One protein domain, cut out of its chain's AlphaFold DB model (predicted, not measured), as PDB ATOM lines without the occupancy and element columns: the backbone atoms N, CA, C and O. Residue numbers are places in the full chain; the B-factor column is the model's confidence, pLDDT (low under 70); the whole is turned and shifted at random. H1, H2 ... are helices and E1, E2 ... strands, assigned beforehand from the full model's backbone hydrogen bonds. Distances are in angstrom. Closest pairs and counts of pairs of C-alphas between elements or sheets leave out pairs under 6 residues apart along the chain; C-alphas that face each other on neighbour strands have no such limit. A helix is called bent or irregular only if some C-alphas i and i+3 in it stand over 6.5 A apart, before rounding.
ATOM      1  N   VAL A   3     139.328 205.006 141.951       90.06
ATOM      2  CA  VAL A   3     138.915 206.383 141.675       90.06
ATOM      3  C   VAL A   3     137.647 206.665 142.461       90.06
ATOM      4  O   VAL A   3     136.681 205.906 142.347       90.06
ATOM      5  N   VAL A   4     137.664 207.720 143.261       89.88
ATOM      6  CA  VAL A   4     136.584 208.056 144.189       89.88
ATOM      7  C   VAL A   4     136.140 209.503 144.036       89.88
ATOM      8  O   VAL A   4     136.888 210.314 143.485       89.88
ATOM      9  N   ASP A   5     134.915 209.794 144.466       89.25
ATOM     10  CA  ASP A   5     134.405 211.154 144.589       89.25
ATOM     11  C   ASP A   5     134.705 211.776 145.963       89.25
ATOM     12  O   ASP A   5     135.257 211.120 146.848       89.25
ATOM     13  N   ASP A   6     134.305 213.034 146.161       85.38
ATOM     14  CA  ASP A   6     134.508 213.766 147.422       85.38
ATOM     15  C   ASP A   6     133.843 213.107 148.648       85.38
ATOM     16  O   ASP A   6     134.162 213.458 149.784       85.38
ATOM     17  N   ASN A   7     132.944 212.141 148.440       85.19
ATOM     18  CA  ASN A   7     132.286 211.358 149.485       85.19
ATOM     19  C   ASN A   7     132.863 209.926 149.602       85.19
ATOM     20  O   ASN A   7     132.235 209.068 150.217       85.19
ATOM     21  N   ASP A   8     134.031 209.654 149.002       83.75
ATOM     22  CA  ASP A   8     134.690 208.336 148.888       83.75
ATOM     23  C   ASP A   8     133.854 207.276 148.131       83.75
ATOM     24  O   ASP A   8     134.133 206.077 148.214       83.75
ATOM     25  N   ASN A   9     132.854 207.686 147.335       89.56
ATOM     26  CA  ASN A   9     132.117 206.757 146.473       89.56
ATOM     27  C   ASN A   9     132.926 206.430 145.221       89.56
ATOM     28  O   ASN A   9     133.565 207.300 144.634       89.56
ATOM     29  N   LEU A  10     132.845 205.188 144.743       91.50
ATOM     30  CA  LEU A  10     133.498 204.795 143.494       91.50
ATOM     31  C   LEU A  10     132.893 205.529 142.293       91.50
ATOM     32  O   LEU A  10     131.690 205.468 142.045       91.50
ATOM     33  N   VAL A  11     133.753 206.158 141.492       90.75
ATOM     34  CA  VAL A  11     133.331 206.812 140.250       90.75
ATOM     35  C   VAL A  11     133.158 205.763 139.151       90.75
ATOM     36  O   VAL A  11     134.127 205.179 138.654       90.75
ATOM     37  N   GLU A  12     131.916 205.514 138.748       92.06
ATOM     38  CA  GLU A  12     131.614 204.553 137.690       92.06
ATOM     39  C   GLU A  12     131.980 205.063 136.291       92.06
ATOM     40  O   GLU A  12     131.876 206.251 135.970       92.06
ATOM     41  N   LYS A  13     132.340 204.123 135.402       89.94
ATOM     42  CA  LYS A  13     132.647 204.385 133.982       89.94
ATOM     43  C   LYS A  13     133.732 205.454 133.771       89.94
ATOM     44  O   LYS A  13     133.757 206.110 132.730       89.94
ATOM     45  N   VAL A  14     134.615 205.639 134.751       93.12
ATOM     46  CA  VAL A  14     135.807 206.477 134.616       93.12
ATOM     47  C   VAL A  14     136.814 205.809 133.684       93.12
ATOM     48  O   VAL A  14     137.006 204.593 133.724       93.12
ATOM     49  N   LYS A  15     137.466 206.601 132.834       93.00
ATOM     50  CA  LYS A  15     138.558 206.142 131.973       93.00
ATOM     51  C   LYS A  15     139.860 206.711 132.498       93.00
ATOM     52  O   LYS A  15     140.010 207.927 132.503       93.00
ATOM     53  N   CYS A  16     140.795 205.857 132.894       90.75
ATOM     54  CA  CYS A  16     142.112 206.301 133.338       90.75
ATOM     55  C   CYS A  16     143.218 205.785 132.429       90.75
ATOM     56  O   CYS A  16     143.225 204.608 132.059       90.75
ATOM     57  N   VAL A  17     144.169 206.663 132.128       91.44
ATOM     58  CA  VAL A  17     145.414 206.351 131.434       91.44
ATOM     59  C   VAL A  17     146.569 206.588 132.396       91.44
ATOM     60  O   VAL A  17     146.717 207.680 132.933       91.44
ATOM     61  N   ILE A  18     147.378 205.558 132.609       88.38
ATOM     62  CA  ILE A  18     148.601 205.603 133.395       88.38
ATOM     63  C   ILE A  18     149.765 205.582 132.412       88.38
ATOM     64  O   ILE A  18     149.936 204.603 131.689       88.38
ATOM     65  N   ARG A  19     150.555 206.648 132.363       86.12
ATOM     66  CA  ARG A  19     151.765 206.727 131.552       86.12
ATOM     67  C   ARG A  19     152.987 206.461 132.418       86.12
ATOM     68  O   ARG A  19     153.169 207.113 133.447       86.12
ATOM     69  N   ASP A  20     153.807 205.514 131.983       84.88
ATOM     70  CA  ASP A  20     155.086 205.211 132.618       84.88
ATOM     71  C   ASP A  20     156.227 206.119 132.097       84.88
ATOM     72  O   ASP A  20     156.045 206.839 131.108       84.88
ATOM     73  N   PRO A  21     157.420 206.105 132.722       78.31
ATOM     74  CA  PRO A  21     158.550 206.922 132.277       78.31
ATOM     75  C   PRO A  21     159.098 206.525 130.902       78.31
ATOM     76  O   PRO A  21     159.799 207.319 130.280       78.31
ATOM     77  N   SER A  22     158.795 205.314 130.421       84.00
ATOM     78  CA  SER A  22     159.142 204.884 129.061       84.00
ATOM     79  C   SER A  22     158.224 205.507 128.001       84.00
ATOM     80  O   SER A  22     158.522 205.444 126.811       84.00
ATOM     81  N   GLY A  23     157.122 206.132 128.429       84.12
ATOM     82  CA  GLY A  23     156.086 206.692 127.567       84.12
ATOM     83  C   GLY A  23     154.975 205.699 127.216       84.12
ATOM     84  O   GLY A  23     154.072 206.053 126.455       84.12
ATOM     85  N   THR A  24     155.001 204.487 127.774       89.12
ATOM     86  CA  THR A  24     153.961 203.476 127.563       89.12
ATOM     87  C   THR A  24     152.701 203.862 128.327       89.12
ATOM     88  O   THR A  24     152.748 204.218 129.506       89.12
ATOM     89  N   ASN A  25     151.555 203.789 127.649       90.88
ATOM     90  CA  ASN A  25     150.254 204.046 128.254       90.88
ATOM     91  C   ASN A  25     149.595 202.724 128.664       90.88
ATOM     92  O   ASN A  25     149.447 201.811 127.853       90.88
ATOM     93  N   HIS A  26     149.115 202.667 129.899       90.88
ATOM     94  CA  HIS A  26     148.314 201.585 130.450       90.88
ATOM     95  C   HIS A  26     146.915 202.106 130.768       90.88
ATOM     96  O   HIS A  26     146.766 203.203 131.303       90.88
ATOM     97  N   SER A  27     145.874 201.339 130.461       91.56
ATOM     98  CA  SER A  27     144.495 201.745 130.743       91.56
ATOM     99  C   SER A  27     143.926 200.998 131.941       91.56
ATOM    100  O   SER A  27     144.110 199.790 132.077       91.56
ATOM    101  N   LEU A  28     143.188 201.715 132.786       91.50
ATOM    102  CA  LEU A  28     142.376 201.099 133.830       91.50
ATOM    103  C   LEU A  28     141.101 200.511 133.202       91.50
ATOM    104  O   LEU A  28     140.328 201.235 132.579       91.50
ATOM    105  N   THR A  29     140.879 199.207 133.375       87.81
ATOM    106  CA  THR A  29     139.733 198.482 132.792       87.81
ATOM    107  C   THR A  29     138.520 198.392 133.721       87.81
ATOM    108  O   THR A  29     137.412 198.137 133.260       87.81
ATOM    109  N   SER A  30     138.718 198.590 135.025       90.81
ATOM    110  CA  SER A  30     137.687 198.515 136.067       90.81
ATOM    111  C   SER A  30     138.034 199.451 137.223       90.81
ATOM    112  O   SER A  30     139.209 199.728 137.458       90.81
ATOM    113  N   ASN A  31     137.025 199.953 137.935       92.00
ATOM    114  CA  ASN A  31     137.220 200.793 139.112       92.00
ATOM    115  C   ASN A  31     136.466 200.206 140.324       92.00
ATOM    116  O   ASN A  31     135.236 200.180 140.281       92.00
ATOM    117  N   PRO A  32     137.162 199.754 141.387       91.38
ATOM    118  CA  PRO A  32     138.619 199.653 141.508       91.38
ATOM    119  C   PRO A  32     139.197 198.606 140.547       91.38
ATOM    120  O   PRO A  32     138.508 197.675 140.137       91.38
ATOM    121  N   GLY A  33     140.476 198.741 140.208       89.25
ATOM    122  CA  GLY A  33     141.145 197.833 139.280       89.25
ATOM    123  C   GLY A  33     142.653 197.768 139.474       89.25
ATOM    124  O   GLY A  33     143.257 198.559 140.208       89.25
ATOM    125  N   ILE A  34     143.270 196.795 138.810       87.94
ATOM    126  CA  ILE A  34     144.711 196.542 138.867       87.94
ATOM    127  C   ILE A  34     145.320 196.917 137.518       87.94
ATOM    128  O   ILE A  34     144.798 196.551 136.469       87.94
ATOM    129  N   VAL A  35     146.439 197.637 137.561       86.06
ATOM    130  CA  VAL A  35     147.251 197.965 136.388       86.06
ATOM    131  C   VAL A  35     148.649 197.434 136.650       86.06
ATOM    132  O   VAL A  35     149.236 197.720 137.692       86.06
ATOM    133  N   VAL A  36     149.164 196.628 135.724       87.00
ATOM    134  CA  VAL A  36     150.508 196.055 135.820       87.00
ATOM    135  C   VAL A  36     151.462 196.946 135.040       87.00
ATOM    136  O   VAL A  36     151.286 197.142 133.839       87.00
ATOM    137  N   ILE A  37     152.458 197.488 135.735       82.62
ATOM    138  CA  ILE A  37     153.455 198.401 135.176       82.62
ATOM    139  C   ILE A  37     154.833 197.822 135.467       82.62
ATOM    140  O   ILE A  37     155.096 197.333 136.571       82.62
ATOM    141  N   HIS A  38     155.712 197.868 134.471       80.38
ATOM    142  CA  HIS A  38     157.094 197.454 134.657       80.38
ATOM    143  C   HIS A  38     157.782 198.409 135.627       80.38
ATOM    144  O   HIS A  38     157.674 199.626 135.508       80.38
ATOM    145  N   ARG A  39     158.492 197.853 136.609       73.38
ATOM    146  CA  ARG A  39     159.253 198.656 137.569       73.38
ATOM    147  C   ARG A  39     160.300 199.484 136.826       73.38
ATOM    148  O   ARG A  39     161.007 198.957 135.971       73.38
ATOM    149  N   GLY A  40     160.427 200.750 137.200       66.62
ATOM    150  CA  GLY A  40     161.356 201.676 136.571       66.62
ATOM    151  C   GLY A  40     161.711 202.837 137.489       66.62
ATOM    152  O   GLY A  40     161.148 203.001 138.569       66.62
ATOM    153  N   SER A  41     162.682 203.632 137.051       61.31
ATOM    154  CA  SER A  41     163.036 204.909 137.664       61.31
ATOM    155  C   SER A  41     162.323 206.035 136.920       61.31
ATOM    156  O   SER A  41     162.475 206.156 135.707       61.31
ATOM    157  N   GLY A  42     161.569 206.859 137.644       67.62
ATOM    158  CA  GLY A  42     160.837 207.998 137.090       67.62
ATOM    159  C   GLY A  42     159.364 207.984 137.484       67.62
ATOM    160  O   GLY A  42     158.853 206.977 137.967       67.62
ATOM    161  N   SER A  43     158.686 209.107 137.289       70.25
ATOM    162  CA  SER A  43     157.313 209.315 137.750       70.25
ATOM    163  C   SER A  43     156.274 208.629 136.861       70.25
ATOM    164  O   SER A  43     156.383 208.655 135.637       70.25
ATOM    165  N   LEU A  44     155.235 208.061 137.482       76.62
ATOM    166  CA  LEU A  44     154.006 207.681 136.782       76.62
ATOM    167  C   LEU A  44     153.071 208.882 136.697       76.62
ATOM    168  O   LEU A  44     152.874 209.576 137.694       76.62
ATOM    169  N   PHE A  45     152.446 209.060 135.541       81.44
ATOM    170  CA  PHE A  45     151.399 210.055 135.328       81.44
ATOM    171  C   PHE A  45     150.058 209.336 135.197       81.44
ATOM    172  O   PHE A  45     149.943 208.426 134.383       81.44
ATOM    173  N   VAL A  46     149.038 209.722 135.965       86.62
ATOM    174  CA  VAL A  46     147.667 209.185 135.831       86.62
ATOM    175  C   VAL A  46     146.729 210.307 135.413       86.62
ATOM    176  O   VAL A  46     146.633 211.338 136.075       86.62
ATOM    177  N   ASP A  47     146.022 210.081 134.317       88.38
ATOM    178  CA  ASP A  47     144.983 210.960 133.793       88.38
ATOM    179  C   ASP A  47     143.663 210.184 133.757       88.38
ATOM    180  O   ASP A  47     143.482 209.287 132.930       88.38
ATOM    181  N   CYS A  48     142.765 210.484 134.692       90.19
ATOM    182  CA  CYS A  48     141.415 209.947 134.775       90.19
ATOM    183  C   CYS A  48     140.400 210.975 134.281       90.19
ATOM    184  O   CYS A  48     140.356 212.117 134.736       90.19
ATOM    185  N   LYS A  49     139.524 210.533 133.379       91.31
ATOM    186  CA  LYS A  49     138.463 211.342 132.789       91.31
ATOM    187  C   LYS A  49     137.115 210.676 132.973       91.31
ATOM    188  O   LYS A  49     136.939 209.483 132.710       91.31
ATOM    189  N   LYS A  50     136.153 211.493 133.376       90.62
ATOM    190  CA  LYS A  50     134.741 211.160 133.476       90.62
ATOM    191  C   LYS A  50     133.955 212.440 133.191       90.62
ATOM    192  O   LYS A  50     134.348 213.509 133.639       90.62
ATOM    193  N   GLU A  51     132.909 212.320 132.381       90.81
ATOM    194  CA  GLU A  51     131.967 213.414 132.114       90.81
ATOM    195  C   GLU A  51     131.414 213.960 133.430       90.81
ATOM    196  O   GLU A  51     131.131 213.167 134.325       90.81
ATOM    197  N   ASP A  52     131.321 215.285 133.540       89.69
ATOM    198  CA  ASP A  52     130.918 216.022 134.744       89.69
ATOM    199  C   ASP A  52     131.826 215.828 135.961       89.69
ATOM    200  O   ASP A  52     131.419 216.104 137.083       89.69
ATOM    201  N   TYR A  53     133.068 215.370 135.776       88.94
ATOM    202  CA  TYR A  53     134.041 215.248 136.859       88.94
ATOM    203  C   TYR A  53     135.395 215.858 136.482       88.94
ATOM    204  O   TYR A  53     135.910 215.676 135.378       88.94
ATOM    205  N   LYS A  54     136.014 216.538 137.446       87.88
ATOM    206  CA  LYS A  54     137.394 217.028 137.391       87.88
ATOM    207  C   LYS A  54     138.263 216.156 138.284       87.88
ATOM    208  O   LYS A  54     137.943 215.941 139.451       87.88
ATOM    209  N   GLN A  55     139.378 215.664 137.747       83.69
ATOM    210  CA  GLN A  55     140.407 215.031 138.570       83.69
ATOM    211  C   GLN A  55     141.049 216.090 139.472       83.69
ATOM    212  O   GLN A  55     141.480 217.131 138.982       83.69
ATOM    213  N   LEU A  56     141.121 215.805 140.772       78.88
ATOM    214  CA  LEU A  56     141.756 216.678 141.754       78.88
ATOM    215  C   LEU A  56     143.181 216.214 142.055       78.88
ATOM    216  O   LEU A  56     144.142 216.801 141.569       78.88
ATOM    217  N   ASN A  57     143.315 215.142 142.838       67.19
ATOM    218  CA  ASN A  57     144.592 214.677 143.376       67.19
ATOM    219  C   ASN A  57     144.724 213.159 143.237       67.19
ATOM    220  O   ASN A  57     143.728 212.435 143.218       67.19
ATOM    221  N   VAL A  58     145.967 212.677 143.195       68.56
ATOM    222  CA  VAL A  58     146.288 211.249 143.272       68.56
ATOM    223  C   VAL A  58     147.080 210.994 144.540       68.56
ATOM    224  O   VAL A  58     148.165 211.533 144.733       68.56
ATOM    225  N   MET A  59     146.519 210.170 145.414       65.44
ATOM    226  CA  MET A  59     147.145 209.732 146.650       65.44
ATOM    227  C   MET A  59     147.784 208.370 146.418       65.44
ATOM    228  O   MET A  59     147.183 207.478 145.813       65.44
ATOM    229  N   VAL A  60     149.008 208.216 146.907       68.56
ATOM    230  CA  VAL A  60     149.816 207.011 146.729       68.56
ATOM    231  C   VAL A  60     150.264 206.489 148.086       68.56
ATOM    232  O   VAL A  60     150.611 207.274 148.965       68.56
ATOM    233  N   GLY A  61     150.248 205.172 148.275       60.75
ATOM    234  CA  GLY A  61     150.664 204.569 149.541       60.75
ATOM    235  C   GLY A  61     150.840 203.056 149.469       60.75
ATOM    236  O   GLY A  61     150.455 202.407 148.496       60.75
ATOM    237  N   GLU A  62     151.430 202.484 150.519       52.94
ATOM    238  CA  GLU A  62     151.548 201.027 150.684       52.94
ATOM    239  C   GLU A  62     150.242 200.390 151.174       52.94
ATOM    240  O   GLU A  62     149.999 199.210 150.931       52.94
ATOM    241  N   SER A  63     149.363 201.175 151.803       53.09
ATOM    242  CA  SER A  63     148.044 200.747 152.272       53.09
ATOM    243  C   SER A  63     147.037 201.897 152.186       53.09
ATOM    244  O   SER A  63     147.408 203.071 152.242       53.09
ATOM    245  N   PHE A  64     145.752 201.568 152.030       52.84
ATOM    246  CA  PHE A  64     144.668 202.550 152.005       52.84
ATOM    247  C   PHE A  64     144.332 203.005 153.433       52.84
ATOM    248  O   PHE A  64     143.325 202.584 153.995       52.84
ATOM    249  N   ASN A  65     145.174 203.842 154.041       47.09
ATOM    250  CA  ASN A  65     144.794 204.550 155.260       47.09
ATOM    251  C   ASN A  65     144.228 205.924 154.882       47.09
ATOM    252  O   ASN A  65     144.961 206.835 154.498       47.09
ATOM    253  N   SER A  66     142.905 206.059 154.966       46.53
ATOM    254  CA  SER A  66     142.169 207.282 154.634       46.53
ATOM    255  C   SER A  66     142.574 208.486 155.488       46.53
ATOM    256  O   SER A  66     142.324 209.614 155.098       46.53
ATOM    257  N   VAL A  67     143.250 208.285 156.623       43.41
ATOM    258  CA  VAL A  67     143.690 209.376 157.509       43.41
ATOM    259  C   VAL A  67     144.952 210.077 156.978       43.41
ATOM    260  O   VAL A  67     145.240 211.214 157.341       43.41
ATOM    261  N   THR A  68     145.685 209.456 156.048       43.09
ATOM    262  CA  THR A  68     146.842 210.074 155.374       43.09
ATOM    263  C   THR A  68     146.425 210.972 154.194       43.09
ATOM    264  O   THR A  68     147.284 211.551 153.531       43.09
ATOM    265  N   LEU A  69     145.112 211.151 153.955       46.91
ATOM    266  CA  LEU A  69     144.542 212.003 152.896       46.91
ATOM    267  C   LEU A  69     144.953 213.481 152.970       46.91
ATOM    268  O   LEU A  69     144.820 214.195 151.979       46.91
ATOM    269  N   LEU A  70     145.379 213.965 154.139       40.53
ATOM    270  CA  LEU A  70     145.329 215.396 154.447       40.53
ATOM    271  C   LEU A  70     146.608 216.190 154.126       40.53
ATOM    272  O   LEU A  70     146.566 217.414 154.163       40.53
ATOM    273  N   ASN A  71     147.734 215.540 153.796       38.38
ATOM    274  CA  ASN A  71     149.046 216.214 153.766       38.38
ATOM    275  C   ASN A  71     149.787 216.253 152.417       38.38
ATOM    276  O   ASN A  71     150.914 216.744 152.384       38.38
ATOM    277  N   LEU A  72     149.203 215.802 151.301       45.50
ATOM    278  CA  LEU A  72     149.847 215.934 149.984       45.50
ATOM    279  C   LEU A  72     149.158 217.025 149.161       45.50
ATOM    280  O   LEU A  72     148.316 216.772 148.300       45.50
ATOM    281  N   LEU A  73     149.469 218.268 149.526       42.84
ATOM    282  CA  LEU A  73     148.805 219.462 149.030       42.84
ATOM    283  C   LEU A  73     149.340 219.892 147.635       42.84
ATOM    284  O   LEU A  73     150.483 220.316 147.514       42.84
ATOM    285  N   TRP A  74     148.461 219.850 146.622       41.00
ATOM    286  CA  TRP A  74     148.158 220.949 145.674       41.00
ATOM    287  C   TRP A  74     149.105 221.220 144.485       41.00
ATOM    288  O   TRP A  74     149.607 222.334 144.349       41.00
ATOM    289  N   LEU A  75     149.251 220.283 143.535       41.69
ATOM    290  CA  LEU A  75     149.819 220.602 142.210       41.69
ATOM    291  C   LEU A  75     149.045 219.942 141.046       41.69
ATOM    292  O   LEU A  75     148.852 218.724 141.057       41.69
ATOM    293  N   PRO A  76     148.633 220.706 140.011       36.19
ATOM    294  CA  PRO A  76     148.077 220.147 138.782       36.19
ATOM    295  C   PRO A  76     149.201 219.512 137.949       36.19
ATOM    296  O   PRO A  76     150.105 220.196 137.478       36.19
ATOM    297  N   GLY A  77     149.134 218.191 137.768       40.94
ATOM    298  CA  GLY A  77     150.191 217.397 137.135       40.94
ATOM    299  C   GLY A  77     151.108 216.784 138.187       40.94
ATOM    300  O   GLY A  77     152.160 217.324 138.509       40.94
ATOM    301  N   PHE A  78     150.698 215.653 138.753       52.50
ATOM    302  CA  PHE A  78     151.506 214.991 139.765       52.50
ATOM    303  C   PHE A  78     152.607 214.164 139.081       52.50
ATOM    304  O   PHE A  78     152.347 213.257 138.290       52.50
ATOM    305  N   ALA A  79     153.854 214.499 139.388       44.44
ATOM    306  CA  ALA A  79     155.001 213.634 139.186       44.44
ATOM    307  C   ALA A  79     155.295 212.990 140.547       44.44
ATOM    308  O   ALA A  79     155.575 213.690 141.517       44.44
ATOM    309  N   VAL A  80     155.169 211.666 140.664       48.97
ATOM    310  CA  VAL A  80     155.624 210.972 141.879       48.97
ATOM    311  C   VAL A  80     157.150 211.044 141.891       48.97
ATOM    312  O   VAL A  80     157.791 210.398 141.058       48.97
ATOM    313  N   ASP A  81     157.724 211.859 142.776       42.47
ATOM    314  CA  ASP A  81     159.170 212.034 142.906       42.47
ATOM    315  C   ASP A  81     159.845 210.718 143.321       42.47
ATOM    316  O   ASP A  81     159.805 210.294 144.473       42.47
ATOM    317  N   ALA A  82     160.523 210.080 142.367       46.78
ATOM    318  CA  ALA A  82     161.475 208.993 142.609       46.78
ATOM    319  C   ALA A  82     162.904 209.535 142.851       46.78
ATOM    320  O   ALA A  82     163.890 208.851 142.570       46.78
ATOM    321  N   ILE A  83     163.031 210.783 143.331       41.94
ATOM    322  CA  ILE A  83     164.264 211.593 143.261       41.94
ATOM    323  C   ILE A  83     165.438 211.056 144.103       41.94
ATOM    324  O   ILE A  83     166.575 211.454 143.876       41.94
ATOM    325  N   THR A  84     165.256 210.086 144.999       42.66
ATOM    326  CA  THR A  84     166.366 209.610 145.855       42.66
ATOM    327  C   THR A  84     166.916 208.225 145.512       42.66
ATOM    328  O   THR A  84     167.784 207.725 146.221       42.66
ATOM    329  N   GLY A  85     166.454 207.566 144.440       37.88
ATOM    330  CA  GLY A  85     166.989 206.256 144.025       37.88
ATOM    331  C   GLY A  85     166.737 205.095 145.009       37.88
ATOM    332  O   GLY A  85     167.110 203.959 144.715       37.88
ATOM    333  N   ALA A  86     166.067 205.347 146.140       41.25
ATOM    334  CA  ALA A  86     165.750 204.358 147.175       41.25
ATOM    335  C   ALA A  86     164.433 203.595 146.920       41.25
ATOM    336  O   ALA A  86     164.242 202.501 147.443       41.25
ATOM    337  N   TYR A  87     163.555 204.118 146.060       45.84
ATOM    338  CA  TYR A  87     162.276 203.500 145.701       45.84
ATOM    339  C   TYR A  87     162.301 203.014 144.246       45.84
ATOM    340  O   TYR A  87     161.758 203.642 143.345       45.84
ATOM    341  N   LYS A  88     162.925 201.855 143.993       51.91
ATOM    342  CA  LYS A  88     162.848 201.147 142.691       51.91
ATOM    343  C   LYS A  88     161.458 200.545 142.400       51.91
ATOM    344  O   LYS A  88     161.315 199.739 141.479       51.91
ATOM    345  N   GLN A  89     160.455 200.842 143.220       61.22
ATOM    346  CA  GLN A  89     159.130 200.237 143.146       61.22
ATOM    347  C   GLN A  89     158.066 201.323 143.239       61.22
ATOM    348  O   GLN A  89     158.105 202.165 144.134       61.22
ATOM    349  N   TYR A  90     157.119 201.281 142.307       68.50
ATOM    350  CA  TYR A  90     155.917 202.095 142.386       68.50
ATOM    351  C   TYR A  90     155.063 201.654 143.578       68.50
ATOM    352  O   TYR A  90     154.980 200.447 143.833       68.50
ATOM    353  N   PRO A  91     154.413 202.598 144.283       73.19
ATOM    354  CA  PRO A  91     153.379 202.285 145.259       73.19
ATOM    355  C   PRO A  91     152.390 201.251 144.707       73.19
ATOM    356  O   PRO A  91     151.966 201.329 143.558       73.19
ATOM    357  N   SER A  92     152.012 200.261 145.508       75.38
ATOM    358  CA  SER A  92     151.046 199.239 145.080       75.38
ATOM    359  C   SER A  92     149.608 199.768 145.058       75.38
ATOM    360  O   SER A  92     148.754 199.223 144.351       75.38
ATOM    361  N   HIS A  93     149.335 200.857 145.784       78.38
ATOM    362  CA  HIS A  93     148.006 201.430 145.929       78.38
ATOM    363  C   HIS A  93     147.968 202.908 145.513       78.38
ATOM    364  O   HIS A  93     148.735 203.739 145.994       78.38
ATOM    365  N   TYR A  94     147.023 203.210 144.620       79.94
ATOM    366  CA  TYR A  94     146.723 204.543 144.096       79.94
ATOM    367  C   TYR A  94     145.238 204.845 144.312       79.94
ATOM    368  O   TYR A  94     144.393 204.017 143.945       79.94
ATOM    369  N   VAL A  95     144.931 206.014 144.871       85.62
ATOM    370  CA  VAL A  95     143.580 206.578 144.985       85.62
ATOM    371  C   VAL A  95     143.542 207.872 144.189       85.62
ATOM    372  O   VAL A  95     144.305 208.787 144.474       85.62
ATOM    373  N   VAL A  96     142.667 207.957 143.195       85.75
ATOM    374  CA  VAL A  96     142.439 209.184 142.427       85.75
ATOM    375  C   VAL A  96     141.155 209.826 142.939       85.75
ATOM    376  O   VAL A  96     140.102 209.201 142.851       85.75
ATOM    377  N   ASN A  97     141.233 211.044 143.471       87.06
ATOM    378  CA  ASN A  97     140.045 211.795 143.869       87.06
ATOM    379  C   ASN A  97     139.529 212.630 142.694       87.06
ATOM    380  O   ASN A  97     140.308 213.333 142.037       87.06
ATOM    381  N   MET A  98     138.227 212.574 142.445       88.00
ATOM    382  CA  MET A  98     137.546 213.387 141.444       88.00
ATOM    383  C   MET A  98     136.393 214.147 142.087       88.00
ATOM    384  O   MET A  98     135.615 213.580 142.836       88.00
ATOM    385  N   THR A  99     136.226 215.410 141.732       88.50
ATOM    386  CA  THR A  99     135.056 216.192 142.144       88.50
ATOM    387  C   THR A  99     134.110 216.361 140.971       88.50
ATOM    388  O   THR A  99     134.553 216.323 139.818       88.50
ATOM    389  N   LYS A 100     132.816 216.548 141.233       86.81
ATOM    390  CA  LYS A 100     131.883 216.913 140.166       86.81
ATOM    391  C   LYS A 100     132.243 218.295 139.625       86.81
ATOM    392  O   LYS A 100     132.647 219.187 140.362       86.81
ATOM    393  N   SER A 101     132.162 218.449 138.313       77.50
ATOM    394  CA  SER A 101     132.287 219.750 137.667       77.50
ATOM    395  C   SER A 101     130.930 220.427 137.723       77.50
ATOM    396  O   SER A 101     129.992 219.907 137.125       77.50
TER     397      SER A 101
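What this domain is: This is residues 3 to 101 of the 102 residues of the protein "Putative lipoprotein protein" of Wolbachia endosymbiont of Culex quinquefasciatus JHB (UniProt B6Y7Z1). With little regular structure, this is a small sandwich: sheets E1-E6-E5, mixed, and E3-E2-E4, antiparallel, partly face to face, strands crossed at 47 degrees, with H1 outside over E5. The 99 printed residues include six named strands and one named helix, in order E1 E2 E3 E4 E5 H1 E6; 38 residues, mostly strand, are in them. It is compact, radius of gyration of the C-alphas 13.2 A, spans 37 by 28 by 23 A.

How they stand to each other: Start at E1, residues 3 to 5, parallel to E6, residues 93 to 100; N 4 and O 96 are 2.9 A apart. E2, residues 15 to 19, makes a hairpin with E3, residues 25 to 27 (N 18 to O 26, 2.8 A), and is antiparallel to E4, residues 45 to 49 (N 17 to O 47, 2.8 A). E5, residues 53 to 61, bends by 52 degrees at residue 56, antiparallel to E6 (N 59 to O 95, 2.8 A). H1, residues 66 to 70, only just irregular (C-alphas 67 and 70 are 7.0 A apart), has 0 of 1 O i to N i+4 and 1 of 2 O i to N i+3 pairs within hydrogen-bond range.

Where its parts are: Find E1's C-alpha 3 at (138.915, 206.383, 141.675); E6, 23.1 A long, ends at C-alpha 100, (131.883, 216.913, 140.166).

The domain as a whole: The printed part has no cut; links E3 to E4 and H1 to E6 are long; residues 40 to 42 and 57 to 90 have pLDDT under 70.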